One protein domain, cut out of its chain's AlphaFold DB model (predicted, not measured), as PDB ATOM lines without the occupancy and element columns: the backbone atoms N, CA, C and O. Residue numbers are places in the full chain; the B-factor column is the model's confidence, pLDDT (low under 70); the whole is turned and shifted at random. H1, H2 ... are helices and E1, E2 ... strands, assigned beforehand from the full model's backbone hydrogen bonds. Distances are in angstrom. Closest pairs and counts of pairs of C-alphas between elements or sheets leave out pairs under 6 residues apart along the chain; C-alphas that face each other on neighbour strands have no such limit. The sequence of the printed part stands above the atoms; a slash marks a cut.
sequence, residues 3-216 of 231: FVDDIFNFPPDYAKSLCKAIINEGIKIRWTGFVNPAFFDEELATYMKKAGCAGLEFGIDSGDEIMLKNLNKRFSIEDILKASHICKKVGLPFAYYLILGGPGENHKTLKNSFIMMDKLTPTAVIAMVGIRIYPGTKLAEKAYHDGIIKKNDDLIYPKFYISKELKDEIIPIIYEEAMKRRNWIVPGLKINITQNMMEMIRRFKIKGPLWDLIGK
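What this domain is: This is residues 3 to 216 of the 231 residues of the protein "Elp3 domain-containing protein" of Deltaproteobacteria bacterium (UniProt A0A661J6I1). A strongly twisted sheet of four parallel strands forms the core, with helices H2, H4 and H5 covering one of its faces and H7 running over edge strand E4. H1 packs on H2 at one end of the longest axis, H6 lies at the other end, and the last part of the printed residues comes round to put the short H9 on the opposite face of the sheet from H2, H4 and H5, beside the strands and over none of them. The 214 printed residues have nine named helices and four named strands, in the order H1 E1 H2 E2 H3 H4 E3 H5 E4 H6 H7 H8 H9, with the sheet running E1 E2 E3 E4; the class is mixed, helices and strands. The whole is compact, with a radius of gyration of the C-alphas of 18.4 A, and spans 56 by 38 by 34 A.

Where its parts are: H1, residues 12 to 24, begins at C-alpha 12 (49.501, 25.246, 94.476) and is 18.3 A long. E1 is residues 31 to 35, H2 42 to 50, and E2 53 to 61, 22.4 A long. H3 is residues 65 to 70, H4 77 to 90, 20.1 A long, and E3 94 to 100, 19.3 A long. H5, residues 107 to 120, is 20.0 A long; E4 is 124 to 129, H6 138 to 145, H7 170 to 180 and H8 195 to 203. H9, residues 210 to 214, ends at C-alpha 214 (71.734, 15.350, 77.088).

How they stand to each other: E1, H2, E2, then E2, H3, H4, E3, then E3, H5, E4 are strand-helix-strand units, parallel neighbour strands with helices between, each with a right-handed crossover. N 54 and O 31 are 2.8 A apart, N 97 and O 58 2.9 A, and N 98 and O 126 2.8 A, within hydrogen-bond range. H2, H4 and H5 are on the same face; H4 runs along the strands, over E2 and E3, at a height over the sheet of 10.4 A. H2 touches H4 at Glu 42 and Ile 86, C-alphas 5.7 A apart, and H1 at Tyr 47 and Cys 19, also 5.7 A. H3 is close to but not clearly touching H5, C-alphas 67 and 109 being 7.0 A apart. H7 runs along E4, at 5 degrees on the local plane. H9 is on the opposite face, over none of the strands. H6 and H8 touch no helix. In the nine helices every O i to N i+4 pair is within hydrogen-bond range.

The domain as a whole: The C-alphas farthest apart, of Gly 26 and Gly 147, are 56.0 A apart. The printed part has no cut. The links H6 to H7 and H7 to H8 are long, with 24 and 14 residues; short pairings join residues 131 to 132 with 160 to 161, antiparallel, and 125 to 126 of E4 with 184 to 185, parallel. The mean pLDDT of the printed part is 93.0, with residues 195 to 197, 200, 205 to 207 and 213 to 216 under 70.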
ATOM      1  N   PHE A   3      60.083  13.596  92.387       95.50
ATOM      2  CA  PHE A   3      58.710  13.557  92.891       95.50
ATOM      3  C   PHE A   3      57.836  12.838  91.866       95.50
ATOM      4  O   PHE A   3      57.878  13.176  90.685       95.50
ATOM      5  N   VAL A   4      57.110  11.817  92.317       94.31
ATOM      6  CA  VAL A   4      56.293  10.938  91.461       94.31
ATOM      7  C   VAL A   4      54.824  11.357  91.417       94.31
ATOM      8  O   VAL A   4      54.012  10.650  90.833       94.31
ATOM      9  N   ASP A   5      54.489  12.486  92.039       92.50
ATOM     10  CA  ASP A   5      53.203  13.155  91.899       92.50
ATOM     11  C   ASP A   5      52.893  13.391  90.416       92.50
ATOM     12  O   ASP A   5      53.760  13.845  89.662       92.50
ATOM     13  N   ASP A   6      51.645  13.149  90.008       90.88
ATOM     14  CA  ASP A   6      51.209  13.403  88.628       90.88
ATOM     15  C   ASP A   6      51.443  14.871  88.231       90.88
ATOM     16  O   ASP A   6      51.849  15.181  87.109       90.88
ATOM     17  N   ILE A   7      51.175  15.788  89.169       95.00
ATOM     18  CA  ILE A   7      51.395  17.229  89.043       95.00
ATOM     19  C   ILE A   7      51.857  17.761  90.403       95.00
ATOM     20  O   ILE A   7      51.042  18.015  91.287       95.00
ATOM     21  N   PHE A   8      53.158  17.998  90.564       97.25
ATOM     22  CA  PHE A   8      53.741  18.458  91.830       97.25
ATOM     23  C   PHE A   8      53.156  19.794  92.315       97.25
ATOM     24  O   PHE A   8      53.001  20.015  93.512       97.25
ATOM     25  N   ASN A   9      52.835  20.712  91.395       96.62
ATOM     26  CA  ASN A   9      52.294  22.028  91.742       96.62
ATOM     27  C   ASN A   9      50.765  22.072  91.889       96.62
ATOM     28  O   ASN A   9      50.192  23.162  91.856       96.62
ATOM     29  N   PHE A  10      50.103  20.924  92.051       94.81
ATOM     30  CA  PHE A  10      48.669  20.859  92.309       94.81
ATOM     31  C   PHE A  10      48.370  20.062  93.597       94.81
ATOM     32  O   PHE A  10      48.692  18.879  93.652       94.81
ATOM     33  N   PRO A  11      47.723  20.664  94.616       95.25
ATOM     34  CA  PRO A  11      47.278  22.058  94.687       95.25
ATOM     35  C   PRO A  11      48.447  23.048  94.933       95.25
ATOM     36  O   PRO A  11      49.406  22.703  95.632       95.25
ATOM     37  N   PRO A  12      48.380  24.295  94.417       91.81
ATOM     38  CA  PRO A  12      49.501  25.246  94.476       91.81
ATOM     39  C   PRO A  12      49.959  25.592  95.897       91.81
ATOM     40  O   PRO A  12      51.158  25.702  96.158       91.81
ATOM     41  N   ASP A  13      49.014  25.729  96.829       94.38
ATOM     42  CA  ASP A  13      49.308  26.100  98.217       94.38
ATOM     43  C   ASP A  13      50.097  25.014  98.944       94.38
ATOM     44  O   ASP A  13      51.019  25.313  99.708       94.38
ATOM     45  N   TYR A  14      49.793  23.746  98.657       96.75
ATOM     46  CA  TYR A  14      50.554  22.624  99.194       96.75
ATOM     47  C   TYR A  14      51.981  22.624  98.646       96.75
ATOM     48  O   TYR A  14      52.932  22.548  99.423       96.75
ATOM     49  N   ALA A  15      52.154  22.813  97.335       97.50
ATOM     50  CA  ALA A  15      53.477  22.877  96.716       97.50
ATOM     51  C   ALA A  15      54.340  24.013  97.299       97.50
ATOM     52  O   ALA A  15      55.520  23.806  97.611       97.50
ATOM     53  N   LYS A  16      53.749  25.200  97.513       96.94
ATOM     54  CA  LYS A  16      54.417  26.325  98.194       96.94
ATOM     55  C   LYS A  16      54.779  25.963  99.638       96.94
ATOM     56  O   LYS A  16      55.904  26.225 100.062       96.94
ATOM     57  N   SER A  17      53.857  25.348 100.377       97.94
ATOM     58  CA  SER A  17      54.053  24.968 101.785       97.94
ATOM     59  C   SER A  17      55.152  23.919 101.950       97.94
ATOM     60  O   SER A  17      56.021  24.074 102.805       97.94
ATOM     61  N   LEU A  18      55.188  22.914 101.072       97.75
ATOM     62  CA  LEU A  18      56.235  21.898 101.039       97.75
ATOM     63  C   LEU A  18      57.608  22.513 100.744       97.75
ATOM     64  O   LEU A  18      58.573  22.238 101.457       97.75
ATOM     65  N   CYS A  19      57.707  23.393  99.741       98.12
ATOM     66  CA  CYS A  19      58.967  24.076  99.442       98.12
ATOM     67  C   CYS A  19      59.442  24.932 100.627       98.12
ATOM     68  O   CYS A  19      60.626  24.907 100.961       98.12
ATOM     69  N   LYS A  20      58.531  25.660 101.287       98.12
ATOM     70  CA  LYS A  20      58.841  26.442 102.495       98.12
ATOM     71  C   LYS A  20      59.325  25.548 103.636       98.12
ATOM     72  O   LYS A  20      60.333  25.877 104.249       98.12
ATOM     73  N   ALA A  21      58.675  24.409 103.877       98.25
ATOM     74  CA  ALA A  21      59.096  23.454 104.900       98.25
ATOM     75  C   ALA A  21      60.509  22.911 104.628       98.25
ATOM     76  O   ALA A  21      61.359  22.965 105.508       98.25
ATOM     77  N   ILE A  22      60.807  22.496 103.389       98.19
ATOM     78  CA  ILE A  22      62.153  22.040 102.989       98.19
ATOM     79  C   ILE A  22      63.217  23.108 103.282       98.19
ATOM     80  O   ILE A  22      64.302  22.790 103.771       98.19
ATOM     81  N   ILE A  23      62.909  24.374 102.980       98.25
ATOM     82  CA  ILE A  23      63.811  25.506 103.222       98.25
ATOM     83  C   ILE A  23      64.002  25.741 104.725       98.25
ATOM     84  O   ILE A  23      65.145  25.874 105.165       98.25
ATOM     85  N   ASN A  24      62.911  25.781 105.493       98.25
ATOM     86  CA  ASN A  24      62.920  26.078 106.927       98.25
ATOM     87  C   ASN A  24      63.658  25.003 107.733       98.25
ATOM     88  O   ASN A  24      64.448  25.335 108.610       98.25
ATOM     89  N   GLU A  25      63.472  23.734 107.373       98.12
ATOM     90  CA  GLU A  25      64.175  22.594 107.975       98.12
ATOM     91  C   GLU A  25      65.635  22.473 107.491       98.12
ATOM     92  O   GLU A  25      66.370  21.572 107.890       98.12
ATOM     93  N   GLY A  26      66.081  23.352 106.584       96.94
ATOM     94  CA  GLY A  26      67.451  23.358 106.073       96.94
ATOM     95  C   GLY A  26      67.823  22.123 105.244       96.94
ATOM     96  O   GLY A  26      69.013  21.872 105.023       96.94
ATOM     97  N   ILE A  27      66.835  21.367 104.755       96.81
ATOM     98  CA  ILE A  27      67.034  20.087 104.070       96.81
ATOM     99  C   ILE A  27      67.785  20.310 102.749       96.81
ATOM    100  O   ILE A  27      67.321  20.994 101.834       96.81
ATOM    101  N   LYS A  28      68.964  19.693 102.616       94.44
ATOM    102  CA  LYS A  28      69.807  19.785 101.412       94.44
ATOM    103  C   LYS A  28      69.513  18.637 100.454       94.44
ATOM    104  O   LYS A  28      70.198  17.617 100.444       94.44
ATOM    105  N   ILE A  29      68.496  18.824  99.621       93.94
ATOM    106  CA  ILE A  29      68.102  17.861  98.589       93.94
ATOM    107  C   ILE A  29      68.193  18.467  97.194       93.94
ATOM    108  O   ILE A  29      68.062  19.669  97.004       93.94
ATOM    109  N   ARG A  30      68.402  17.601  96.201       93.38
ATOM    110  CA  ARG A  30      68.270  17.940  94.783       93.38
ATOM    111  C   ARG A  30      67.103  17.152  94.208       93.38
ATOM    112  O   ARG A  30      67.135  15.911  94.232       93.38
ATOM    113  N   TRP A  31      66.098  17.845  93.690       95.56
ATOM    114  CA  TRP A  31      64.882  17.207  93.189       95.56
ATOM    115  C   TRP A  31      64.410  17.759  91.846       95.56
ATOM    116  O   TRP A  31      64.835  18.827  91.413       95.56
ATOM    117  N   THR A  32      63.576  16.979  91.172       95.88
ATOM    118  CA  THR A  32      62.852  17.330  89.944       95.88
ATOM    119  C   THR A  32      61.448  16.732  90.027       95.88
ATOM    120  O   THR A  32      61.203  15.870  90.877       95.88
ATOM    121  N   GLY A  33      60.540  17.167  89.160       95.94
ATOM    122  CA  GLY A  33      59.187  16.620  89.082       95.94
ATOM    123  C   GLY A  33      58.391  17.225  87.930       95.94
ATOM    124  O   GLY A  33      58.824  18.212  87.317       95.94
ATOM    125  N   PHE A  34      57.234  16.624  87.657       96.94
ATOM    126  CA  PHE A  34      56.274  17.146  86.692       96.94
ATOM    127  C   PHE A  34      55.456  18.290  87.282       96.94
ATOM    128  O   PHE A  34      55.008  18.237  88.427       96.94
ATOM    129  N   VAL A  35      55.239  19.330  86.483       97.50
ATOM    130  CA  VAL A  35      54.425  20.495  86.835       97.50
ATOM    131  C   VAL A  35      53.483  20.866  85.694       97.50
ATOM    132  O   VAL A  35      53.749  20.621  84.515       97.50
ATOM    133  N   ASN A  36      52.366  21.486  86.055       97.25
ATOM    134  CA  ASN A  36      51.381  22.024  85.129       97.25
ATOM    135  C   ASN A  36      51.585  23.545  84.983       97.25
ATOM    136  O   ASN A  36      51.643  24.242  86.002       97.25
ATOM    137  N   PRO A  37      51.680  24.082  83.752       97.75
ATOM    138  CA  PRO A  37      51.955  25.502  83.536       97.75
ATOM    139  C   PRO A  37      50.853  26.445  84.054       97.75
ATOM    140  O   PRO A  37      51.182  27.558  84.457       97.75
ATOM    141  N   ALA A  38      49.584  26.016  84.130       96.62
ATOM    142  CA  ALA A  38      48.486  26.867  84.620       96.62
ATOM    143  C   ALA A  38      48.630  27.265  86.100       96.62
ATOM    144  O   ALA A  38      48.138  28.305  86.530       96.62
ATOM    145  N   PHE A  39      49.319  26.445  86.894       93.62
ATOM    146  CA  PHE A  39      49.484  26.638  88.336       93.62
ATOM    147  C   PHE A  39      50.884  27.145  88.696       93.62
ATOM    148  O   PHE A  39      51.395  26.880  89.788       93.62
ATOM    149  N   PHE A  40      51.565  27.787  87.747       96.56
ATOM    150  CA  PHE A  40      52.970  28.137  87.878       96.56
ATOM    151  C   PHE A  40      53.171  29.655  87.868       96.56
ATOM    152  O   PHE A  40      52.989  30.332  86.854       96.56
ATOM    153  N   ASP A  41      53.551  30.196  89.025       96.69
ATOM    154  CA  ASP A  41      53.880  31.605  89.223       96.69
ATOM    155  C   ASP A  41      55.352  31.794  89.642       96.69
ATOM    156  O   ASP A  41      56.085  30.844  89.936       96.69
ATOM    157  N   GLU A  42      55.814  33.045  89.614       97.38
ATOM    158  CA  GLU A  42      57.205  33.386  89.930       97.38
ATOM    159  C   GLU A  42      57.561  33.117  91.398       97.38
ATOM    160  O   GLU A  42      58.693  32.727  91.708       97.38
ATOM    161  N   GLU A  43      56.595  33.285  92.301       97.31
ATOM    162  CA  GLU A  43      56.782  33.031  93.726       97.31
ATOM    163  C   GLU A  43      57.060  31.541  93.975       97.31
ATOM    164  O   GLU A  43      58.062  31.182  94.602       97.31
ATOM    165  N   LEU A  44      56.217  30.664  93.428       97.69
ATOM    166  CA  LEU A  44      56.371  29.219  93.506       97.69
ATOM    167  C   LEU A  44      57.692  28.784  92.875       97.69
ATOM    168  O   LEU A  44      58.447  28.053  93.513       97.69
ATOM    169  N   ALA A  45      58.020  29.271  91.675       98.00
ATOM    170  CA  ALA A  45      59.291  28.962  91.018       98.00
ATOM    171  C   ALA A  45      60.505  29.342  91.890       98.00
ATOM    172  O   ALA A  45      61.474  28.583  91.996       98.00
ATOM    173  N   THR A  46      60.436  30.493  92.562       97.88
ATOM    174  CA  THR A  46      61.484  30.958  93.479       97.88
ATOM    175  C   THR A  46      61.619  30.038  94.692       97.88
ATOM    176  O   THR A  46      62.741  29.661  95.048       97.88
ATOM    177  N   TYR A  47      60.504  29.632  95.310       98.06
ATOM    178  CA  TYR A  47      60.531  28.670  96.417       98.06
ATOM    179  C   TYR A  47      61.043  27.303  95.976       98.06
ATOM    180  O   TYR A  47      61.901  26.745  96.654       98.06
ATOM    181  N   MET A  48      60.600  26.793  94.825       98.00
ATOM    182  CA  MET A  48      61.081  25.525  94.278       98.00
ATOM    183  C   MET A  48      62.602  25.542  94.102       98.00
ATOM    184  O   MET A  48      63.289  24.631  94.566       98.00
ATOM    185  N   LYS A  49      63.155  26.601  93.491       97.62
ATOM    186  CA  LYS A  49      64.608  26.741  93.311       97.62
ATOM    187  C   LYS A  49      65.350  26.760  94.649       97.62
ATOM    188  O   LYS A  49      66.336  26.042  94.804       97.62
ATOM    189  N   LYS A  50      64.873  27.540  95.625       97.88
ATOM    190  CA  LYS A  50      65.468  27.603  96.975       97.88
ATOM    191  C   LYS A  50      65.372  26.269  97.723       97.88
ATOM    192  O   LYS A  50      66.302  25.918  98.441       97.88
ATOM    193  N   ALA A  51      64.301  25.509  97.502       98.00
ATOM    194  CA  ALA A  51      64.080  24.177  98.061       98.00
ATOM    195  C   ALA A  51      64.882  23.066  97.349       98.00
ATOM    196  O   ALA A  51      64.679  21.887  97.634       98.00
ATOM    197  N   GLY A  52      65.773  23.406  96.409       97.06
ATOM    198  CA  GLY A  52      66.652  22.437  95.749       97.06
ATOM    199  C   GLY A  52      66.103  21.823  94.456       97.06
ATOM    200  O   GLY A  52      66.635  20.809  93.988       97.06
ATOM    201  N   CYS A  53      65.072  22.424  93.852       97.19
ATOM    202  CA  CYS A  53      64.621  22.045  92.514       97.19
ATOM    203  C   CYS A  53      65.738  22.284  91.493       97.19
ATOM    204  O   CYS A  53      66.218  23.404  91.316       97.19
ATOM    205  N   ALA A  54      66.140  21.225  90.798       94.31
ATOM    206  CA  ALA A  54      67.200  21.254  89.797       94.31
ATOM    207  C   ALA A  54      66.695  21.347  88.357       94.31
ATOM    208  O   ALA A  54      67.500  21.557  87.451       94.31
ATOM    209  N   GLY A  55      65.397  21.161  88.145       94.00
ATOM    210  CA  GLY A  55      64.771  21.250  86.839       94.00
ATOM    211  C   GLY A  55      63.316  20.804  86.882       94.00
ATOM    212  O   GLY A  55      62.930  20.025  87.755       94.00
ATOM    213  N   LEU A  56      62.528  21.319  85.945       97.25
ATOM    214  CA  LEU A  56      61.090  21.078  85.862       97.25
ATOM    215  C   LEU A  56      60.715  20.393  84.552       97.25
ATOM    216  O   LEU A  56      61.307  20.654  83.505       97.25
ATOM    217  N   GLU A  57      59.708  19.534  84.625       97.44
ATOM    218  CA  GLU A  57      59.180  18.796  83.485       97.44
ATOM    219  C   GLU A  57      57.729  19.212  83.251       97.44
ATOM    220  O   GLU A  57      56.906  19.175  84.163       97.44
ATOM    221  N   PHE A  58      57.412  19.640  82.032       97.88
ATOM    222  CA  PHE A  58      56.083  20.125  81.672       97.88
ATOM    223  C   PHE A  58      55.459  19.218  80.607       97.88
ATOM    224  O   PHE A  58      55.924  19.167  79.465       97.88
ATOM    225  N   GLY A  59      54.380  18.524  80.975       95.56
ATOM    226  CA  GLY A  59      53.581  17.677  80.080       95.56
ATOM    227  C   GLY A  59      52.583  18.478  79.243       95.56
ATOM    228  O   GLY A  59      51.373  18.405  79.487       95.56
ATOM    229  N   ILE A  60      53.084  19.278  78.293       97.06
ATOM    230  CA  ILE A  60      52.230  20.141  77.458       97.06
ATOM    231  C   ILE A  60      51.560  19.382  76.308       97.06
ATOM    232  O   ILE A  60      50.472  19.754  75.880       97.06
ATOM    233  N   ASP A  61      52.184  18.297  75.855       97.25
ATOM    234  CA  ASP A  61      51.805  17.396  74.761       97.25
ATOM    235  C   ASP A  61      51.744  18.026  73.360       97.25
ATOM    236  O   ASP A  61      52.107  17.354  72.398       97.25
ATOM    237  N   SER A  62      51.386  19.305  73.226       97.94
ATOM    238  CA  SER A  62      51.399  20.044  71.959       97.94
ATOM    239  C   SER A  62      51.727  21.526  72.167       97.94
ATOM    240  O   SER A  62      51.508  22.081  73.244       97.94
ATOM    241  N   GLY A  63      52.265  22.172  71.130       97.25
ATOM    242  CA  GLY A  63      52.427  23.629  71.063       97.25
ATOM    243  C   GLY A  63      51.354  24.319  70.215       97.25
ATOM    244  O   GLY A  63      51.527  25.485  69.867       97.25
ATOM    245  N   ASP A  64      50.285  23.607  69.856       98.44
ATOM    246  CA  ASP A  64      49.161  24.110  69.068       98.44
ATOM    247  C   ASP A  64      47.866  24.157  69.895       98.44
ATOM    248  O   ASP A  64      47.514  23.199  70.579       98.44
ATOM    249  N   GLU A  65      47.136  25.270  69.813       97.56
ATOM    250  CA  GLU A  65      45.930  25.514  70.615       97.56
ATOM    251  C   GLU A  65      44.789  24.522  70.322       97.56
ATOM    252  O   GLU A  65      44.117  24.053  71.246       97.56
ATOM    253  N   ILE A  66      44.588  24.146  69.053       97.44
ATOM    254  CA  ILE A  66      43.559  23.169  68.669       97.44
ATOM    255  C   ILE A  66      43.911  21.811  69.273       97.44
ATOM    256  O   ILE A  66      43.044  21.125  69.818       97.44
ATOM    257  N   MET A  67      45.189  21.441  69.234       97.94
ATOM    258  CA  MET A  67      45.649  20.187  69.816       97.94
ATOM    259  C   MET A  67      45.587  20.175  71.340       97.94
ATOM    260  O   MET A  67      45.184  19.155  71.897       97.94
ATOM    261  N   LEU A  68      45.882  21.283  72.027       97.81
ATOM    262  CA  LEU A  68      45.660  21.381  73.476       97.81
ATOM    263  C   LEU A  68      44.197  21.078  73.831       97.81
ATOM    264  O   LEU A  68      43.931  20.287  74.740       97.81
ATOM    265  N   LYS A  69      43.248  21.626  73.063       96.62
ATOM    266  CA  LYS A  69      41.816  21.339  73.232       96.62
ATOM    267  C   LYS A  69      41.478  19.877  72.931       96.62
ATOM    268  O   LYS A  69      40.794  19.240  73.732       96.62
ATOM    269  N   ASN A  70      41.967  19.325  71.820       95.69
ATOM    270  CA  ASN A  70      41.706  17.934  71.425       95.69
ATOM    271  C   ASN A  70      42.268  16.922  72.434       95.69
ATOM    272  O   ASN A  70      41.653  15.888  72.689       95.69
ATOM    273  N   LEU A  71      43.414  17.241  73.037       95.69
ATOM    274  CA  LEU A  71      44.060  16.452  74.086       95.69
ATOM    275  C   LEU A  71      43.511  16.765  75.486       95.69
ATOM    276  O   LEU A  71      44.012  16.233  76.477       95.69
ATOM    277  N   ASN A  72      42.468  17.597  75.580       95.25
ATOM    278  CA  ASN A  72      41.794  17.969  76.822       95.25
ATOM    279  C   ASN A  72      42.758  18.544  77.880       95.25
ATOM    280  O   ASN A  72      42.644  18.260  79.079       95.25
ATOM    281  N   LYS A  73      43.728  19.349  77.435       96.31
ATOM    282  CA  LYS A  73      44.631  20.087  78.317       96.31
ATOM    283  C   LYS A  73      43.896  21.256  78.959       96.31
ATOM    284  O   LYS A  73      43.132  21.967  78.317       96.31
ATOM    285  N   ARG A  74      44.134  21.441  80.259       94.81
ATOM    286  CA  ARG A  74      43.494  22.475  81.088       94.81
ATOM    287  C   ARG A  74      44.428  23.663  81.342       94.81
ATOM    288  O   ARG A  74      44.544  24.117  82.474       94.81
ATOM    289  N   PHE A  75      45.134  24.093  80.305       97.44
ATOM    290  CA  PHE A  75      46.018  25.261  80.282       97.44
ATOM    291  C   PHE A  75      46.081  25.802  78.851       97.44
ATOM    292  O   PHE A  75      45.820  25.056  77.901       97.44
ATOM    293  N   SER A  76      46.420  27.079  78.700       97.81
ATOM    294  CA  SER A  76      46.501  27.746  77.400       97.81
ATOM    295  C   SER A  76      47.941  27.887  76.886       97.81
ATOM    296  O   SER A  76      48.918  27.549  77.562       97.81
ATOM    297  N   ILE A  77      48.085  28.410  75.667       97.88
ATOM    298  CA  ILE A  77      49.386  28.771  75.089       97.88
ATOM    299  C   ILE A  77      50.061  29.881  75.914       97.88
ATOM    300  O   ILE A  77      51.282  29.866  76.095       97.88
ATOM    301  N   GLU A  78      49.283  30.811  76.465       98.06
ATOM    302  CA  GLU A  78      49.755  31.886  77.343       98.06
ATOM    303  C   GLU A  78      50.358  31.331  78.634       98.06
ATOM    304  O   GLU A  78      51.423  31.798  79.045       98.06
ATOM    305  N   ASP A  79      49.747  30.304  79.233       98.44
ATOM    306  CA  ASP A  79      50.298  29.639  80.421       98.44
ATOM    307  C   ASP A  79      51.679  29.038  80.125       98.44
ATOM    308  O   ASP A  79      52.621  29.205  80.901       98.44
ATOM    309  N   ILE A  80      51.836  28.393  78.965       98.56
ATOM    310  CA  ILE A  80      53.112  27.805  78.521       98.56
ATOM    311  C   ILE A  80      54.173  28.898  78.292       98.56
ATOM    312  O   ILE A  80      55.337  28.755  78.699       98.56
ATOM    313  N   LEU A  81      53.794  30.010  77.652       98.31
ATOM    314  CA  LEU A  81      54.684  31.159  77.436       98.31
ATOM    315  C   LEU A  81      55.137  31.761  78.769       98.31
ATOM    316  O   LEU A  81      56.337  31.973  78.979       98.31
ATOM    317  N   LYS A  82      54.186  31.989  79.679       98.44
ATOM    318  CA  LYS A  82      54.425  32.540  81.013       98.44
ATOM    319  C   LYS A  82      55.328  31.621  81.832       98.44
ATOM    320  O   LYS A  82      56.324  32.095  82.378       98.44
ATOM    321  N   ALA A  83      55.048  30.319  81.860       98.44
ATOM    322  CA  ALA A  83      55.855  29.347  82.593       98.44
ATOM    323  C   ALA A  83      57.304  29.313  82.088       98.44
ATOM    324  O   ALA A  83      58.241  29.407  82.881       98.44
ATOM    325  N   SER A  84      57.498  29.300  80.765       98.38
ATOM    326  CA  SER A  84      58.835  29.359  80.154       98.38
ATOM    327  C   SER A  84      59.590  30.632  80.535       98.38
ATOM    328  O   SER A  84      60.785  30.584  80.835       98.38
ATOM    329  N   HIS A  85      58.905  31.780  80.518       98.50
ATOM    330  CA  HIS A  85      59.494  33.059  80.910       98.50
ATOM    331  C   HIS A  85      59.928  33.048  82.380       98.50
ATOM    332  O   HIS A  85      61.062  33.418  82.684       98.50
ATOM    333  N   ILE A  86      59.069  32.557  83.277       98.62
ATOM    334  CA  ILE A  86      59.365  32.434  84.710       98.62
ATOM    335  C   ILE A  86      60.568  31.514  84.941       98.62
ATOM    336  O   ILE A  86      61.497  31.896  85.653       98.62
ATOM    337  N   CYS A  87      60.603  30.334  84.308       98.25
ATOM    338  CA  CYS A  87      61.732  29.411  84.434       98.25
ATOM    339  C   CYS A  87      63.052  30.068  84.014       98.25
ATOM    340  O   CYS A  87      64.042  29.970  84.742       98.25
ATOM    341  N   LYS A  88      63.066  30.795  82.888       97.75
ATOM    342  CA  LYS A  88      64.250  31.542  82.433       97.75
ATOM    343  C   LYS A  88      64.653  32.635  83.418       97.75
ATOM    344  O   LYS A  88      65.824  32.706  83.779       97.75
ATOM    345  N   LYS A  89      63.696  33.443  83.884       98.00
ATOM    346  CA  LYS A  89      63.926  34.546  84.830       98.00
ATOM    347  C   LYS A  89      64.523  34.053  86.149       98.00
ATOM    348  O   LYS A  89      65.493  34.618  86.641       98.00
ATOM    349  N   VAL A  90      63.978  32.966  86.693       97.62
ATOM    350  CA  VAL A  90      64.450  32.360  87.947       97.62
ATOM    351  C   VAL A  90      65.732  31.547  87.732       97.62
ATOM    352  O   VAL A  90      66.461  31.273  88.685       97.62
ATOM    353  N   GLY A  91      66.058  31.169  86.493       95.94
ATOM    354  CA  GLY A  91      67.198  30.320  86.154       95.94
ATOM    355  C   GLY A  91      66.981  28.869  86.589       95.94
ATOM    356  O   GLY A  91      67.858  28.288  87.234       95.94
ATOM    357  N   LEU A  92      65.792  28.331  86.314       95.62
ATOM    358  CA  LEU A  92      65.443  26.917  86.448       95.62
ATOM    359  C   LEU A  92      65.500  26.256  85.062       95.62
ATOM    360  O   LEU A  92      64.767  26.685  84.169       95.62
ATOM    361  N   PRO A  93      66.326  25.213  84.862       95.88
ATOM    362  CA  PRO A  93      66.243  24.373  83.672       95.88
ATOM    363  C   PRO A  93      64.852  23.751  83.550       95.88
ATOM    364  O   PRO A  93      64.242  23.376  84.553       95.88
ATOM    365  N   PHE A  94      64.351  23.615  82.328       96.81
ATOM    366  CA  PHE A  94      63.031  23.038  82.101       96.81
ATOM    367  C   PHE A  94      62.978  22.253  80.798       96.81
ATOM    368  O   PHE A  94      63.646  22.598  79.816       96.81
ATOM    369  N   ALA A  95      62.166  21.203  80.806       97.25
ATOM    370  CA  ALA A  95      61.907  20.365  79.655       97.25
ATOM    371  C   ALA A  95      60.417  20.327  79.323       97.25
ATOM    372  O   ALA A  95      59.574  20.268  80.220       97.25
ATOM    373  N   TYR A  96      60.111  20.313  78.028       98.06
ATOM    374  CA  TYR A  96      58.759  20.076  77.534       98.06
ATOM    375  C   TYR A  96      58.618  18.657  77.014       98.06
ATOM    376  O   TYR A  96      59.467  18.176  76.263       98.06
ATOM    377  N   TYR A  97      57.523  18.013  77.398       97.94
ATOM    378  CA  TYR A  97      57.110  16.721  76.883       97.94
ATOM    379  C   TYR A  97      55.993  16.929  75.863       97.94
ATOM    380  O   TYR A  97      55.007  17.614  76.143       97.94
ATOM    381  N   LEU A  98      56.186  16.358  74.678       98.31
ATOM    382  CA  LEU A  98      55.258  16.385  73.554       98.31
ATOM    383  C   LEU A  98      54.783  14.969  73.232       98.31
ATOM    384  O   LEU A  98      55.567  14.017  73.299       98.31
ATOM    385  N   ILE A  99      53.530  14.845  72.802       97.31
ATOM    386  CA  ILE A  99      52.982  13.617  72.231       97.31
ATOM    387  C   ILE A  99      52.386  13.975  70.873       97.31
ATOM    388  O   ILE A  99      51.330  14.592  70.781       97.31
ATOM    389  N   LEU A 100      53.093  13.593  69.816       97.50
ATOM    390  CA  LEU A 100      52.809  14.014  68.449       97.50
ATOM    391  C   LEU A 100      51.992  12.951  67.712       97.50
ATOM    392  O   LEU A 100      52.248  11.751  67.851       97.50
ATOM    393  N   GLY A 101      51.036  13.388  66.892       95.75
ATOM    394  CA  GLY A 101      50.187  12.490  66.097       95.75
ATOM    395  C   GLY A 101      48.876  12.112  66.778       95.75
ATOM    396  O   GLY A 101      48.256  11.117  66.402       95.75
ATOM    397  N   GLY A 102      48.458  12.886  67.780       96.38
ATOM    398  CA  GLY A 102      47.186  12.695  68.464       96.38
ATOM    399  C   GLY A 102      45.961  12.898  67.562       96.38
ATOM    400  O   GLY A 102      46.077  13.283  66.396       96.38
ATOM    401  N   PRO A 103      44.750  12.645  68.081       96.50
ATOM    402  CA  PRO A 103      43.534  12.831  67.306       96.50
ATOM    403  C   PRO A 103      43.346  14.286  66.856       96.50
ATOM    404  O   PRO A 103      43.316  15.198  67.678       96.50
ATOM    405  N   GLY A 104      43.198  14.486  65.542       95.19
ATOM    406  CA  GLY A 104      43.068  15.807  64.916       95.19
ATOM    407  C   GLY A 104      44.391  16.476  64.525       95.19
ATOM    408  O   GLY A 104      44.351  17.567  63.964       95.19
ATOM    409  N   GLU A 105      45.539  15.843  64.787       97.75
ATOM    410  CA  GLU A 105      46.848  16.366  64.380       97.75
ATOM    411  C   GLU A 105      47.006  16.345  62.849       97.75
ATOM    412  O   GLU A 105      46.684  15.338  62.209       97.75
ATOM    413  N   ASN A 106      47.548  17.428  62.290       97.44
ATOM    414  CA  ASN A 106      47.881  17.597  60.872       97.44
ATOM    415  C   ASN A 106      49.218  18.348  60.708       97.44
ATOM    416  O   ASN A 106      49.853  18.728  61.697       97.44
ATOM    417  N   HIS A 107      49.671  18.600  59.473       97.81
ATOM    418  CA  HIS A 107      50.961  19.278  59.239       97.81
ATOM    419  C   HIS A 107      51.034  20.661  59.878       97.81
ATOM    420  O   HIS A 107      52.101  21.068  60.339       97.81
ATOM    421  N   LYS A 108      49.918  21.399  59.905       98.19
ATOM    422  CA  LYS A 108      49.875  22.752  60.470       98.19
ATOM    423  C   LYS A 108      50.050  22.710  61.985       98.19
ATOM    424  O   LYS A 108      50.896  23.439  62.499       98.19
ATOM    425  N   THR A 109      49.301  21.861  62.688       98.19
ATOM    426  CA  THR A 109      49.389  21.751  64.157       98.19
ATOM    427  C   THR A 109      50.751  21.205  64.597       98.19
ATOM    428  O   THR A 109      51.364  21.709  65.547       98.19
ATOM    429  N   LEU A 110      51.301  20.264  63.826       97.81
ATOM    430  CA  LEU A 110      52.638  19.727  64.049       97.81
ATOM    431  C   LEU A 110      53.713  20.815  63.865       97.81
ATOM    432  O   LEU A 110      54.574  21.004  64.729       97.81
ATOM    433  N   LYS A 111      53.618  21.602  62.785       98.19
ATOM    434  CA  LYS A 111      54.513  22.740  62.525       98.19
ATOM    435  C   LYS A 111      54.428  23.802  63.621       98.19
ATOM    436  O   LYS A 111      55.465  24.308  64.051       98.19
ATOM    437  N   ASN A 112      53.225  24.117  64.098       98.44
ATOM    438  CA  ASN A 112      53.024  25.053  65.206       98.44
ATOM    439  C   ASN A 112      53.745  24.579  66.472       98.44
ATOM    440  O   ASN A 112      54.432  25.372  67.114       98.44
ATOM    441  N   SER A 113      53.690  23.278  66.773       98.25
ATOM    442  CA  SER A 113      54.424  22.692  67.900       98.25
ATOM    443  C   SER A 113      55.940  22.876  67.776       98.25
ATOM    444  O   SER A 113      56.591  23.267  68.747       98.25
ATOM    445  N   PHE A 114      56.514  22.669  66.585       98.25
ATOM    446  CA  PHE A 114      57.945  22.901  66.347       98.25
ATOM    447  C   PHE A 114      58.336  24.372  66.533       98.25
ATOM    448  O   PHE A 114      59.267  24.667  67.286       98.25
ATOM    449  N   ILE A 115      57.587  25.291  65.914       98.19
ATOM    450  CA  ILE A 115      57.809  26.744  66.026       98.19
ATOM    451  C   ILE A 115      57.704  27.196  67.486       98.19
ATOM    452  O   ILE A 115      58.516  27.998  67.953       98.19
ATOM    453  N   MET A 116      56.728  26.666  68.224       98.12
ATOM    454  CA  MET A 116      56.552  26.977  69.637       98.12
ATOM    455  C   MET A 116      57.784  26.557  70.441       98.12
ATOM    456  O   MET A 116      58.329  27.368  71.185       98.12
ATOM    457  N   MET A 117      58.294  25.336  70.259       97.81
ATOM    458  CA  MET A 117      59.493  24.891  70.982       97.81
ATOM    459  C   MET A 117      60.732  25.731  70.651       97.81
ATOM    460  O   MET A 117      61.516  26.032  71.555       97.81
ATOM    461  N   ASP A 118      60.879  26.163  69.396       96.75
ATOM    462  CA  ASP A 118      61.963  27.062  68.983       96.75
ATOM    463  C   ASP A 118      61.859  28.432  69.663       96.75
ATOM    464  O   ASP A 118      62.861  28.968  70.133       96.75
ATOM    465  N   LYS A 119      60.642  28.970  69.801       97.12
ATOM    466  CA  LYS A 119      60.382  30.229  70.516       97.12
ATOM    467  C   LYS A 119      60.658  30.110  72.018       97.12
ATOM    468  O   LYS A 119      61.209  31.027  72.631       97.12
ATOM    469  N   LEU A 120      60.255  29.000  72.634       96.81
ATOM    470  CA  LEU A 120      60.378  28.803  74.080       96.81
ATOM    471  C   LEU A 120      61.807  28.472  74.518       96.81
ATOM    472  O   LEU A 120      62.159  28.759  75.661       96.81
ATOM    473  N   THR A 121      62.626  27.907  73.624       95.62
ATOM    474  CA  THR A 121      64.014  27.481  73.874       95.62
ATOM    475  C   THR A 121      64.179  26.701  75.196       95.62
ATOM    476  O   THR A 121      64.955  27.126  76.064       95.62
ATOM    477  N   PRO A 122      63.431  25.602  75.415       96.12
ATOM    478  CA  PRO A 122      63.586  24.788  76.615       96.12
ATOM    479  C   PRO A 122      64.963  24.116  76.639       96.12
ATOM    480  O   PRO A 122      65.595  23.902  75.596       96.12
ATOM    481  N   THR A 123      65.414  23.722  77.828       94.56
ATOM    482  CA  THR A 123      66.661  22.962  77.990       94.56
ATOM    483  C   THR A 123      66.605  21.641  77.223       94.56
ATOM    484  O   THR A 123      67.600  21.240  76.623       94.56
ATOM    485  N   ALA A 124      65.437  20.996  77.202       94.94
ATOM    486  CA  ALA A 124      65.175  19.804  76.408       94.94
ATOM    487  C   ALA A 124      63.722  19.753  75.917       94.94
ATOM    488  O   ALA A 124      62.811  20.273  76.560       94.94
ATOM    489  N   VAL A 125      63.511  19.082  74.789       96.88
ATOM    490  CA  VAL A 125      62.194  18.644  74.320       96.88
ATOM    491  C   VAL A 125      62.216  17.129  74.263       96.88
ATOM    492  O   VAL A 125      63.078  16.555  73.602       96.88
ATOM    493  N   ILE A 126      61.284  16.478  74.946       96.00
ATOM    494  CA  ILE A 126      61.090  15.036  74.875       96.00
ATOM    495  C   ILE A 126      59.831  14.811  74.050       96.00
ATOM    496  O   ILE A 126      58.740  15.160  74.486       96.00
ATOM    497  N   ALA A 127      59.968  14.243  72.856       96.88
ATOM    498  CA  ALA A 127      58.828  13.991  71.981       96.88
ATOM    499  C   ALA A 127      58.563  12.491  71.844       96.88
ATOM    500  O   ALA A 127      59.466  11.708  71.536       96.88
ATOM    501  N   MET A 128      57.311  12.103  72.067       96.62
ATOM    502  CA  MET A 128      56.763  10.786  71.756       96.62
ATOM    503  C   MET A 128      55.970  10.858  70.451       96.62
ATOM    504  O   MET A 128      55.399  11.901  70.132       96.62
ATOM    505  N   VAL A 129      55.919   9.752  69.706       95.44
ATOM    506  CA  VAL A 129      55.117   9.647  68.479       95.44
ATOM    507  C   VAL A 129      54.025   8.610  68.673       95.44
ATOM    508  O   VAL A 129      54.314   7.459  69.005       95.44
ATOM    509  N   GLY A 130      52.785   9.028  68.445       95.62
ATOM    510  CA  GLY A 130      51.589   8.236  68.683       95.62
ATOM    511  C   GLY A 130      51.196   8.176  70.159       95.62
ATOM    512  O   GLY A 130      52.029   8.248  71.064       95.62
ATOM    513  N   ILE A 131      49.895   8.025  70.409       96.75
ATOM    514  CA  ILE A 131      49.349   7.923  71.768       96.75
ATOM    515  C   ILE A 131      48.972   6.477  72.053       96.75
ATOM    516  O   ILE A 131      48.171   5.893  71.326       96.75
ATOM    517  N   ARG A 132      49.517   5.884  73.120       96.12
ATOM    518  CA  ARG A 132      49.134   4.531  73.538       96.12
ATOM    519  C   ARG A 132      47.638   4.488  73.857       96.12
ATOM    520  O   ARG A 132      47.150   5.243  74.694       96.12
ATOM    521  N   ILE A 133      46.924   3.578  73.205       97.06
ATOM    522  CA  ILE A 133      45.491   3.384  73.411       97.06
ATOM    523  C   ILE A 133      45.297   2.428  74.584       97.06
ATOM    524  O   ILE A 133      45.727   1.278  74.507       97.06
ATOM    525  N   TYR A 134      44.645   2.900  75.646       95.88
ATOM    526  CA  TYR A 134      44.273   2.089  76.806       95.88
ATOM    527  C   TYR A 134      42.765   1.810  76.816       95.88
ATOM    528  O   TYR A 134      41.988   2.722  76.507       95.88
ATOM    529  N   PRO A 135      42.333   0.585  77.174       94.38
ATOM    530  CA  PRO A 135      40.916   0.238  77.236       94.38
ATOM    531  C   PRO A 135      40.169   1.139  78.230       94.38
ATOM    532  O   PRO A 135      40.727   1.554  79.241       94.38
ATOM    533  N   GLY A 136      38.907   1.461  77.927       92.44
ATOM    534  CA  GLY A 136      38.058   2.297  78.788       92.44
ATOM    535  C   GLY A 136      38.390   3.796  78.791       92.44
ATOM    536  O   GLY A 136      37.817   4.544  79.576       92.44
ATOM    537  N   THR A 137      39.302   4.261  77.931       95.00
ATOM    538  CA  THR A 137      39.607   5.694  77.786       95.00
ATOM    539  C   THR A 137      38.824   6.329  76.639       95.00
ATOM    540  O   THR A 137      38.534   5.677  75.636       95.00
ATOM    541  N   LYS A 138      38.595   7.648  76.714       95.50
ATOM    542  CA  LYS A 138      38.032   8.436  75.596       95.50
ATOM    543  C   LYS A 138      38.836   8.288  74.301       95.50
ATOM    544  O   LYS A 138      38.284   8.353  73.207       95.50
ATOM    545  N   LEU A 139      40.150   8.075  74.414       96.00
ATOM    546  CA  LEU A 139      40.998   7.809  73.258       96.00
ATOM    547  C   LEU A 139      40.676   6.457  72.615       96.00
ATOM    548  O   LEU A 139      40.690   6.376  71.393       96.00
ATOM    549  N   ALA A 140      40.385   5.411  73.393       96.00
ATOM    550  CA  ALA A 140      39.983   4.117  72.840       96.00
ATOM    551  C   ALA A 140      38.633   4.196  72.122       96.00
ATOM    552  O   ALA A 140      38.509   3.673  71.017       96.00
ATOM    553  N   GLU A 141      37.659   4.909  72.693       95.56
ATOM    554  CA  GLU A 141      36.378   5.188  72.026       95.56
ATOM    555  C   GLU A 141      36.609   5.912  70.696       95.56
ATOM    556  O   GLU A 141      36.142   5.470  69.645       95.56
ATOM    557  N   LYS A 142      37.416   6.980  70.718       95.44
ATOM    558  CA  LYS A 142      37.773   7.725  69.510       95.44
ATOM    559  C   LYS A 142      38.512   6.858  68.490       95.44
ATOM    560  O   LYS A 142      38.161   6.879  67.318       95.44
ATOM    561  N   ALA A 143      39.479   6.054  68.921       96.31
ATOM    562  CA  ALA A 143      40.229   5.149  68.056       96.31
ATOM    563  C   ALA A 143      39.329   4.096  67.394       96.31
ATOM    564  O   ALA A 143      39.565   3.738  66.241       96.31
ATOM    565  N   TYR A 144      38.303   3.609  68.098       96.00
ATOM    566  CA  TYR A 144      37.302   2.704  67.539       96.00
ATOM    567  C   TYR A 144      36.445   3.402  66.477       96.00
ATOM    568  O   TYR A 144      36.313   2.892  65.367       96.00
ATOM    569  N   HIS A 145      35.923   4.594  66.778       95.38
ATOM    570  CA  HIS A 145      35.142   5.383  65.819       95.38
ATOM    571  C   HIS A 145      35.954   5.794  64.589       95.38
ATOM    572  O   HIS A 145      35.451   5.762  63.468       95.38
ATOM    573  N   ASP A 146      37.231   6.107  64.783       94.56
ATOM    574  CA  ASP A 146      38.154   6.420  63.702       94.56
ATOM    575  C   ASP A 146      38.643   5.145  62.978       94.56
ATOM    576  O   ASP A 146      39.379   5.248  62.000       94.56
ATOM    577  N   GLY A 147      38.238   3.938  63.383       94.44
ATOM    578  CA  GLY A 147      38.611   2.682  62.719       94.44
ATOM    579  C   GLY A 147      40.091   2.303  62.861       94.44
ATOM    580  O   GLY A 147      40.607   1.519  62.067       94.44
ATOM    581  N   ILE A 148      40.786   2.868  63.852       94.12
ATOM    582  CA  ILE A 148      42.182   2.544  64.187       94.12
ATOM    583  C   ILE A 148      42.255   1.228  64.965       94.12
ATOM    584  O   ILE A 148      43.194   0.452  64.786       94.12
ATOM    585  N   ILE A 149      41.255   0.970  65.810       95.44
ATOM    586  CA  ILE A 149      41.096  -0.294  66.534       95.44
ATOM    587  C   ILE A 149      39.709  -0.888  66.290       95.44
ATOM    588  O   ILE A 149      38.756  -0.184  65.960       95.44
ATOM    589  N   LYS A 150      39.590  -2.198  66.486       94.25
ATOM    590  CA  LYS A 150      38.328  -2.947  66.482       94.25
ATOM    591  C   LYS A 150      37.839  -3.155  67.917       94.25
ATOM    592  O   LYS A 150      38.635  -3.182  68.848       94.25
ATOM    593  N   LYS A 151      36.532  -3.384  68.093       85.88
ATOM    594  CA  LYS A 151      35.905  -3.587  69.415       85.88
ATOM    595  C   LYS A 151      36.542  -4.722  70.233       85.88
ATOM    596  O   LYS A 151      36.637  -4.611  71.447       85.88
ATOM    597  N   ASN A 152      36.986  -5.783  69.558       88.81
ATOM    598  CA  ASN A 152      37.564  -6.976  70.183       88.81
ATOM    599  C   ASN A 152      39.099  -6.991  70.118       88.81
ATOM    600  O   ASN A 152      39.706  -8.046  70.285       88.81
ATOM    601  N   ASP A 153      39.731  -5.857  69.803       92.25
ATOM    602  CA  ASP A 153      41.183  -5.778  69.860       92.25
ATOM    603  C   ASP A 153      41.663  -5.963  71.299       92.25
ATOM    604  O   ASP A 153      41.210  -5.272  72.210       92.25
ATOM    605  N   ASP A 154      42.630  -6.860  71.487       92.94
ATOM    606  CA  ASP A 154      43.301  -7.008  72.771       92.94
ATOM    607  C   ASP A 154      44.246  -5.821  73.001       92.94
ATOM    608  O   ASP A 154      45.354  -5.746  72.461       92.94
ATOM    609  N   LEU A 155      43.771  -4.860  73.792       93.62
ATOM    610  CA  LEU A 155      44.515  -3.658  74.145       93.62
ATOM    611  C   LEU A 155      45.517  -3.879  75.283       93.62
ATOM    612  O   LEU A 155      46.188  -2.914  75.653       93.62
ATOM    613  N   ILE A 156      45.695  -5.105  75.797       91.44
ATOM    614  CA  ILE A 156      46.873  -5.451  76.614       91.44
ATOM    615  C   ILE A 156      48.133  -5.266  75.761       91.44
ATOM    616  O   ILE A 156      49.107  -4.650  76.206       91.44
ATOM    617  N   TYR A 157      48.078  -5.686  74.494       91.75
ATOM    618  CA  TYR A 157      49.163  -5.468  73.544       91.75
ATOM    619  C   TYR A 157      49.206  -4.010  73.047       91.75
ATOM    620  O   TYR A 157      48.160  -3.416  72.750       91.75
ATOM    621  N   PRO A 158      50.408  -3.402  72.950       93.12
ATOM    622  CA  PRO A 158      50.599  -2.043  72.459       93.12
ATOM    623  C   PRO A 158      49.958  -1.741  71.103       93.12
ATOM    624  O   PRO A 158      50.402  -2.220  70.066       93.12
ATOM    625  N   LYS A 159      48.954  -0.861  71.121       95.44
ATOM    626  CA  LYS A 159      48.371  -0.177  69.967       95.44
ATOM    627  C   LYS A 159      48.424   1.326  70.191       95.44
ATOM    628  O   LYS A 159      48.140   1.803  71.293       95.44
ATOM    629  N   PHE A 160      48.775   2.064  69.147       95.62
ATOM    630  CA  PHE A 160      48.976   3.505  69.211       95.62
ATOM    631  C   PHE A 160      48.025   4.214  68.253       95.62
ATOM    632  O   PHE A 160      47.851   3.795  67.112       95.62
ATOM    633  N   TYR A 161      47.421   5.295  68.731       97.06
ATOM    634  CA  TYR A 161      46.697   6.237  67.903       97.06
ATOM    635  C   TYR A 161      47.718   7.097  67.163       97.06
ATOM    636  O   TYR A 161      48.551   7.745  67.799       97.06
ATOM    637  N   ILE A 162      47.613   7.130  65.838       96.44
ATOM    638  CA  ILE A 162      48.287   8.100  64.977       96.44
ATOM    639  C   ILE A 162      47.214   8.703  64.071       96.44
ATOM    640  O   ILE A 162      46.411   7.964  63.495       96.44
ATOM    641  N   SER A 163      47.178  10.032  63.970       95.69
ATOM    642  CA  SER A 163      46.261  10.744  63.076       95.69
ATOM    643  C   SER A 163      46.353  10.195  61.653       95.69
ATOM    644  O   SER A 163      47.449  10.027  61.121       95.69
ATOM    645  N   LYS A 164      45.198   9.919  61.035       92.88
ATOM    646  CA  LYS A 164      45.118   9.319  59.693       92.88
ATOM    647  C   LYS A 164      45.854  10.142  58.645       92.88
ATOM    648  O   LYS A 164      46.492   9.559  57.781       92.88
ATOM    649  N   GLU A 165      45.762  11.464  58.754       93.38
ATOM    650  CA  GLU A 165      46.394  12.404  57.828       93.38
ATOM    651  C   GLU A 165      47.914  12.241  57.812       93.38
ATOM    652  O   GLU A 165      48.510  12.236  56.749       93.38
ATOM    653  N   LEU A 166      48.517  12.003  58.980       94.75
ATOM    654  CA  LEU A 166      49.968  11.941  59.143       94.75
ATOM    655  C   LEU A 166      50.522  10.508  59.199       94.75
ATOM    656  O   LEU A 166      51.719  10.326  59.419       94.75
ATOM    657  N   LYS A 167      49.680   9.474  59.072       90.56
ATOM    658  CA  LYS A 167      50.028   8.087  59.432       90.56
ATOM    659  C   LYS A 167      51.326   7.592  58.787       90.56
ATOM    660  O   LYS A 167      52.137   6.972  59.473       90.56
ATOM    661  N   ASP A 168      51.520   7.896  57.507       92.62
ATOM    662  CA  ASP A 168      52.633   7.364  56.712       92.62
ATOM    663  C   ASP A 168      53.846   8.315  56.645       92.62
ATOM    664  O   ASP A 168      54.916   7.937  56.176       92.62
ATOM    665  N   GLU A 169      53.718   9.538  57.165       95.25
ATOM    666  CA  GLU A 169      54.723  10.605  57.027       95.25
ATOM    667  C   GLU A 169      55.198  11.196  58.363       95.25
ATOM    668  O   GLU A 169      56.251  11.836  58.416       95.25
ATOM    669  N   ILE A 170      54.475  10.954  59.464       96.00
ATOM    670  CA  ILE A 170      54.780  11.546  60.772       96.00
ATOM    671  C   ILE A 170      56.191  11.200  61.246       96.00
ATOM    672  O   ILE A 170      56.885  12.041  61.815       96.00
ATOM    673  N   ILE A 171      56.638   9.970  60.988       96.31
ATOM    674  CA  ILE A 171      57.956   9.496  61.409       96.31
ATOM    675  C   ILE A 171      59.071  10.233  60.648       96.31
ATOM    676  O   ILE A 171      59.915  10.829  61.324       96.31
ATOM    677  N   PRO A 172      59.087  10.268  59.295       96.62
ATOM    678  CA  PRO A 172      60.016  11.108  58.538       96.62
ATOM    679  C   PRO A 172      60.033  12.575  58.977       96.62
ATOM    680  O   PRO A 172      61.113  13.120  59.209       96.62
ATOM    681  N   ILE A 173      58.859  13.194  59.157       96.88
ATOM    682  CA  ILE A 173      58.755  14.612  59.535       96.88
ATOM    683  C   ILE A 173      59.398  14.856  60.905       96.88
ATOM    684  O   ILE A 173      60.250  15.734  61.051       96.88
ATOM    685  N   ILE A 174      59.029  14.062  61.916       96.50
ATOM    686  CA  ILE A 174      59.574  14.209  63.273       96.50
ATOM    687  C   ILE A 174      61.071  13.919  63.286       96.50
ATOM    688  O   ILE A 174      61.813  14.609  63.984       96.50
ATOM    689  N   TYR A 175      61.531  12.931  62.517       96.06
ATOM    690  CA  TYR A 175      62.954  12.637  62.399       96.06
ATOM    691  C   TYR A 175      63.725  13.841  61.851       96.06
ATOM    692  O   TYR A 175      64.701  14.274  62.467       96.06
ATOM    693  N   GLU A 176      63.280  14.409  60.729       96.00
ATOM    694  CA  GLU A 176      63.934  15.556  60.098       96.00
ATOM    695  C   GLU A 176      63.959  16.773  61.035       96.00
ATOM    696  O   GLU A 176      65.013  17.372  61.269       96.00
ATOM    697  N   GLU A 177      62.818  17.101  61.641       96.25
ATOM    698  CA  GLU A 177      62.682  18.253  62.532       96.25
ATOM    699  C   GLU A 177      63.475  18.076  63.835       96.25
ATOM    700  O   GLU A 177      64.203  18.985  64.256       96.25
ATOM    701  N   ALA A 178      63.440  16.900  64.463       94.69
ATOM    702  CA  ALA A 178      64.249  16.633  65.650       94.69
ATOM    703  C   ALA A 178      65.753  16.648  65.320       94.69
ATOM    704  O   ALA A 178      66.565  17.159  66.097       94.69
ATOM    705  N   MET A 179      66.153  16.176  64.136       92.81
ATOM    706  CA  MET A 179      67.549  16.223  63.695       92.81
ATOM    707  C   MET A 179      68.046  17.646  63.421       92.81
ATOM    708  O   MET A 179      69.250  17.881  63.550       92.81
ATOM    709  N   LYS A 180      67.181  18.638  63.200       94.12
ATOM    710  CA  LYS A 180      67.596  20.056  63.146       94.12
ATOM    711  C   LYS A 180      67.991  20.617  64.523       94.12
ATOM    712  O   LYS A 180      68.748  21.582  64.595       94.12
ATOM    713  N   ARG A 181      67.552  19.995  65.629       91.56
ATOM    714  CA  ARG A 181      67.603  20.587  66.983       91.56
ATOM    715  C   ARG A 181      68.328  19.708  68.002       91.56
ATOM    716  O   ARG A 181      68.004  18.542  68.210       91.56
ATOM    717  N   ARG A 182      69.363  20.233  68.660       86.94
ATOM    718  CA  ARG A 182      70.227  19.422  69.552       86.94
ATOM    719  C   ARG A 182      69.550  18.998  70.854       86.94
ATOM    720  O   ARG A 182      69.890  17.955  71.394       86.94
ATOM    721  N   ASN A 183      68.607  19.797  71.330       90.06
ATOM    722  CA  ASN A 183      67.882  19.591  72.578       90.06
ATOM    723  C   ASN A 183      66.639  18.692  72.423       90.06
ATOM    724  O   ASN A 183      65.916  18.505  73.395       90.06
ATOM    725  N   TRP A 184      66.382  18.138  71.233       94.12
ATOM    726  CA  TRP A 184      65.255  17.234  70.986       94.12
ATOM    727  C   TRP A 184      65.636  15.784  71.238       94.12
ATOM    728  O   TRP A 184      66.567  15.265  70.631       94.12
ATOM    729  N   ILE A 185      64.897  15.116  72.109       93.19
ATOM    730  CA  ILE A 185      65.102  13.730  72.501       93.19
ATOM    731  C   ILE A 185      63.855  12.963  72.068       93.19
ATOM    732  O   ILE A 185      62.756  13.225  72.556       93.19
ATOM    733  N   VAL A 186      64.022  12.022  71.137       93.94
ATOM    734  CA  VAL A 186      62.913  11.215  70.597       93.94
ATOM    735  C   VAL A 186      63.237   9.736  70.809       93.94
ATOM    736  O   VAL A 186      63.780   9.090  69.909       93.94
ATOM    737  N   PRO A 187      62.961   9.187  72.008       88.94
ATOM    738  CA  PRO A 187      63.276   7.805  72.366       88.94
ATOM    739  C   PRO A 187      62.794   6.766  71.355       88.94
ATOM    740  O   PRO A 187      63.573   5.895  70.973       88.94
ATOM    741  N   GLY A 188      61.560   6.897  70.854       87.62
ATOM    742  CA  GLY A 188      60.999   5.976  69.856       87.62
ATOM    743  C   GLY A 188      61.787   5.927  68.540       87.62
ATOM    744  O   GLY A 188      61.768   4.910  67.857       87.62
ATOM    745  N   LEU A 189      62.535   6.990  68.223       89.38
ATOM    746  CA  LEU A 189      63.387   7.100  67.034       89.38
ATOM    747  C   LEU A 189      64.888   7.052  67.366       89.38
ATOM    748  O   LEU A 189      65.722   7.274  66.491       89.38
ATOM    749  N   LYS A 190      65.247   6.782  68.631       87.31
ATOM    750  CA  LYS A 190      66.633   6.764  69.138       87.31
ATOM    751  C   LYS A 190      67.403   8.073  68.876       87.31
ATOM    752  O   LYS A 190      68.629   8.068  68.754       87.31
ATOM    753  N   ILE A 191      66.701   9.211  68.795       86.81
ATOM    754  CA  ILE A 191      67.309  10.530  68.547       86.81
ATOM    755  C   ILE A 191      67.790  11.128  69.867       86.81
ATOM    756  O   ILE A 191      67.002  11.298  70.797       86.81
ATOM    757  N   ASN A 192      69.083  11.462  69.931       81.12
ATOM    758  CA  ASN A 192      69.778  12.032  71.098       81.12
ATOM    759  C   ASN A 192      69.628  11.215  72.401       81.12
ATOM    760  O   ASN A 192      69.961  11.694  73.479       81.12
ATOM    761  N   ILE A 193      69.189   9.959  72.307       78.81
ATOM    762  CA  ILE A 193      69.143   9.003  73.409       78.81
ATOM    763  C   ILE A 193      69.349   7.595  72.846       78.81
ATOM    764  O   ILE A 193      68.556   7.095  72.052       78.81
ATOM    765  N   THR A 194      70.461   6.964  73.221       72.12
ATOM    766  CA  THR A 194      70.810   5.604  72.787       72.12
ATOM    767  C   THR A 194      71.050   4.711  73.995       72.12
ATOM    768  O   THR A 194      71.462   5.183  75.055       72.12
ATOM    769  N   GLN A 195      70.829   3.406  73.828       69.75
ATOM    770  CA  GLN A 195      71.045   2.413  74.881       69.75
ATOM    771  C   GLN A 195      72.482   2.466  75.433       69.75
ATOM    772  O   GLN A 195      72.678   2.539  76.642       69.75
ATOM    773  N   ASN A 196      73.482   2.565  74.553       68.19
ATOM    774  CA  ASN A 196      74.890   2.676  74.949       68.19
ATOM    775  C   ASN A 196      75.159   3.937  75.782       68.19
ATOM    776  O   ASN A 196      75.913   3.896  76.754       68.19
ATOM    777  N   MET A 197      74.528   5.064  75.433       69.00
ATOM    778  CA  MET A 197      74.652   6.298  76.210       69.00
ATOM    779  C   MET A 197      74.021   6.143  77.599       69.00
ATOM    780  O   MET A 197      74.610   6.568  78.591       69.00
ATOM    781  N   MET A 198      72.859   5.492  77.687       72.31
ATOM    782  CA  MET A 198      72.195   5.200  78.961       72.31
ATOM    783  C   MET A 198      73.051   4.306  79.860       72.31
ATOM    784  O   MET A 198      73.202   4.578  81.051       72.31
ATOM    785  N   GLU A 199      73.642   3.257  79.295       73.88
ATOM    786  CA  GLU A 199      74.546   2.356  80.011       73.88
ATOM    787  C   GLU A 199      75.799   3.077  80.501       73.88
ATOM    788  O   GLU A 199      76.199   2.908  81.653       73.88
ATOM    789  N   MET A 200      76.380   3.939  79.666       67.56
ATOM    790  CA  MET A 200      77.522   4.772  80.033       67.56
ATOM    791  C   MET A 200      77.187   5.686  81.220       67.56
ATOM    792  O   MET A 200      77.914   5.704  82.213       67.56
ATOM    793  N   ILE A 201      76.057   6.391  81.173       72.06
ATOM    794  CA  ILE A 201      75.625   7.300  82.246       72.06
ATOM    795  C   ILE A 201      75.401   6.545  83.562       72.06
ATOM    796  O   ILE A 201      75.821   7.017  84.624       72.06
ATOM    797  N   ARG A 202      74.812   5.342  83.493       72.25
ATOM    798  CA  ARG A 202      74.655   4.450  84.652       72.25
ATOM    799  C   ARG A 202      76.007   4.026  85.229       72.25
ATOM    800  O   ARG A 202      76.175   4.074  86.447       72.25
ATOM    801  N   ARG A 203      76.984   3.673  84.383       75.44
ATOM    802  CA  ARG A 203      78.348   3.297  84.812       75.44
ATOM    803  C   ARG A 203      79.071   4.442  85.523       75.44
ATOM    804  O   ARG A 203      79.711   4.205  86.542       75.44
ATOM    805  N   PHE A 204      78.915   5.677  85.047       73.75
ATOM    806  CA  PHE A 204      79.535   6.861  85.658       73.75
ATOM    807  C   PHE A 204      78.782   7.413  86.885       73.75
ATOM    808  O   PHE A 204      79.182   8.443  87.425       73.75
ATOM    809  N   LYS A 205      77.709   6.748  87.349       69.31
ATOM    810  CA  LYS A 205      76.900   7.146  88.522       69.31
ATOM    811  C   LYS A 205      76.457   8.618  88.495       69.31
ATOM    812  O   LYS A 205      76.320   9.247  89.549       69.31
ATOM    813  N   ILE A 206      76.234   9.177  87.305       68.88
ATOM    814  CA  ILE A 206      75.833  10.579  87.161       68.88
ATOM    815  C   ILE A 206      74.421  10.752  87.742       68.88
ATOM    816  O   ILE A 206      73.511   9.989  87.421       68.88
ATOM    817  N   LYS A 207      74.242  11.755  88.612       68.56
ATOM    818  CA  LYS A 207      72.979  12.041  89.313       68.56
ATOM    819  C   LYS A 207      72.331  13.328  88.792       68.56
ATOM    820  O   LYS A 207      72.999  14.355  88.672       68.56
ATOM    821  N   GLY A 208      71.016  13.297  88.578       70.31
ATOM    822  CA  GLY A 208      70.211  14.452  88.155       70.31
ATOM    823  C   GLY A 208      69.286  14.128  86.976       70.31
ATOM    824  O   GLY A 208      69.282  12.986  86.515       70.31
ATOM    825  N   PRO A 209      68.504  15.112  86.492       71.69
ATOM    826  CA  PRO A 209      67.676  14.932  85.308       71.69
ATOM    827  C   PRO A 209      68.558  14.645  84.097       71.69
ATOM    828  O   PRO A 209      69.422  15.439  83.723       71.69
ATOM    829  N   LEU A 210      68.334  13.490  83.481       72.38
ATOM    830  CA  LEU A 210      69.127  13.019  82.357       72.38
ATOM    831  C   LEU A 210      69.075  13.988  81.166       72.38
ATOM    832  O   LEU A 210      70.088  14.239  80.515       72.38
ATOM    833  N   TRP A 211      67.902  14.557  80.901       71.75
ATOM    834  CA  TRP A 211      67.677  15.474  79.787       71.75
ATOM    835  C   TRP A 211      68.483  16.776  79.909       71.75
ATOM    836  O   TRP A 211      68.917  17.305  78.888       71.75
ATOM    837  N   ASP A 212      68.772  17.251  81.128       72.62
ATOM    838  CA  ASP A 212      69.609  18.443  81.357       72.62
ATOM    839  C   ASP A 212      71.061  18.198  80.921       72.62
ATOM    840  O   ASP A 212      71.745  19.102  80.443       72.62
ATOM    841  N   LEU A 213      71.532  16.954  81.041       69.88
ATOM    842  CA  LEU A 213      72.851  16.542  80.567       69.88
ATOM    843  C   LEU A 213      72.849  16.353  79.053       69.88
ATOM    844  O   LEU A 213      73.743  16.847  78.371       69.88
ATOM    845  N   ILE A 214      71.840  15.656  78.521       67.69
ATOM    846  CA  ILE A 214      71.734  15.350  77.088       67.69
ATOM    847  C   ILE A 214      71.664  16.625  76.254       67.69
ATOM    848  O   ILE A 214      72.403  16.737  75.277       67.69
ATOM    849  N   GLY A 215      70.863  17.609  76.670       60.38
ATOM    850  CA  GLY A 215      70.768  18.893  75.971       60.38
ATOM    851  C   GLY A 215      72.103  19.648  75.880       60.38
ATOM    852  O   GLY A 215      72.286  20.460  74.974       60.38
ATOM    853  N   LYS A 216      73.057  19.355  76.778       64.94
ATOM    854  CA  LYS A 216      74.393  19.977  76.836       64.94
ATOM    855  C   LYS A 216      75.486  19.156  76.135       64.94
ATOM    856  O   LYS A 216      76.566  19.688  75.878       64.94
TER     857      LYS A 216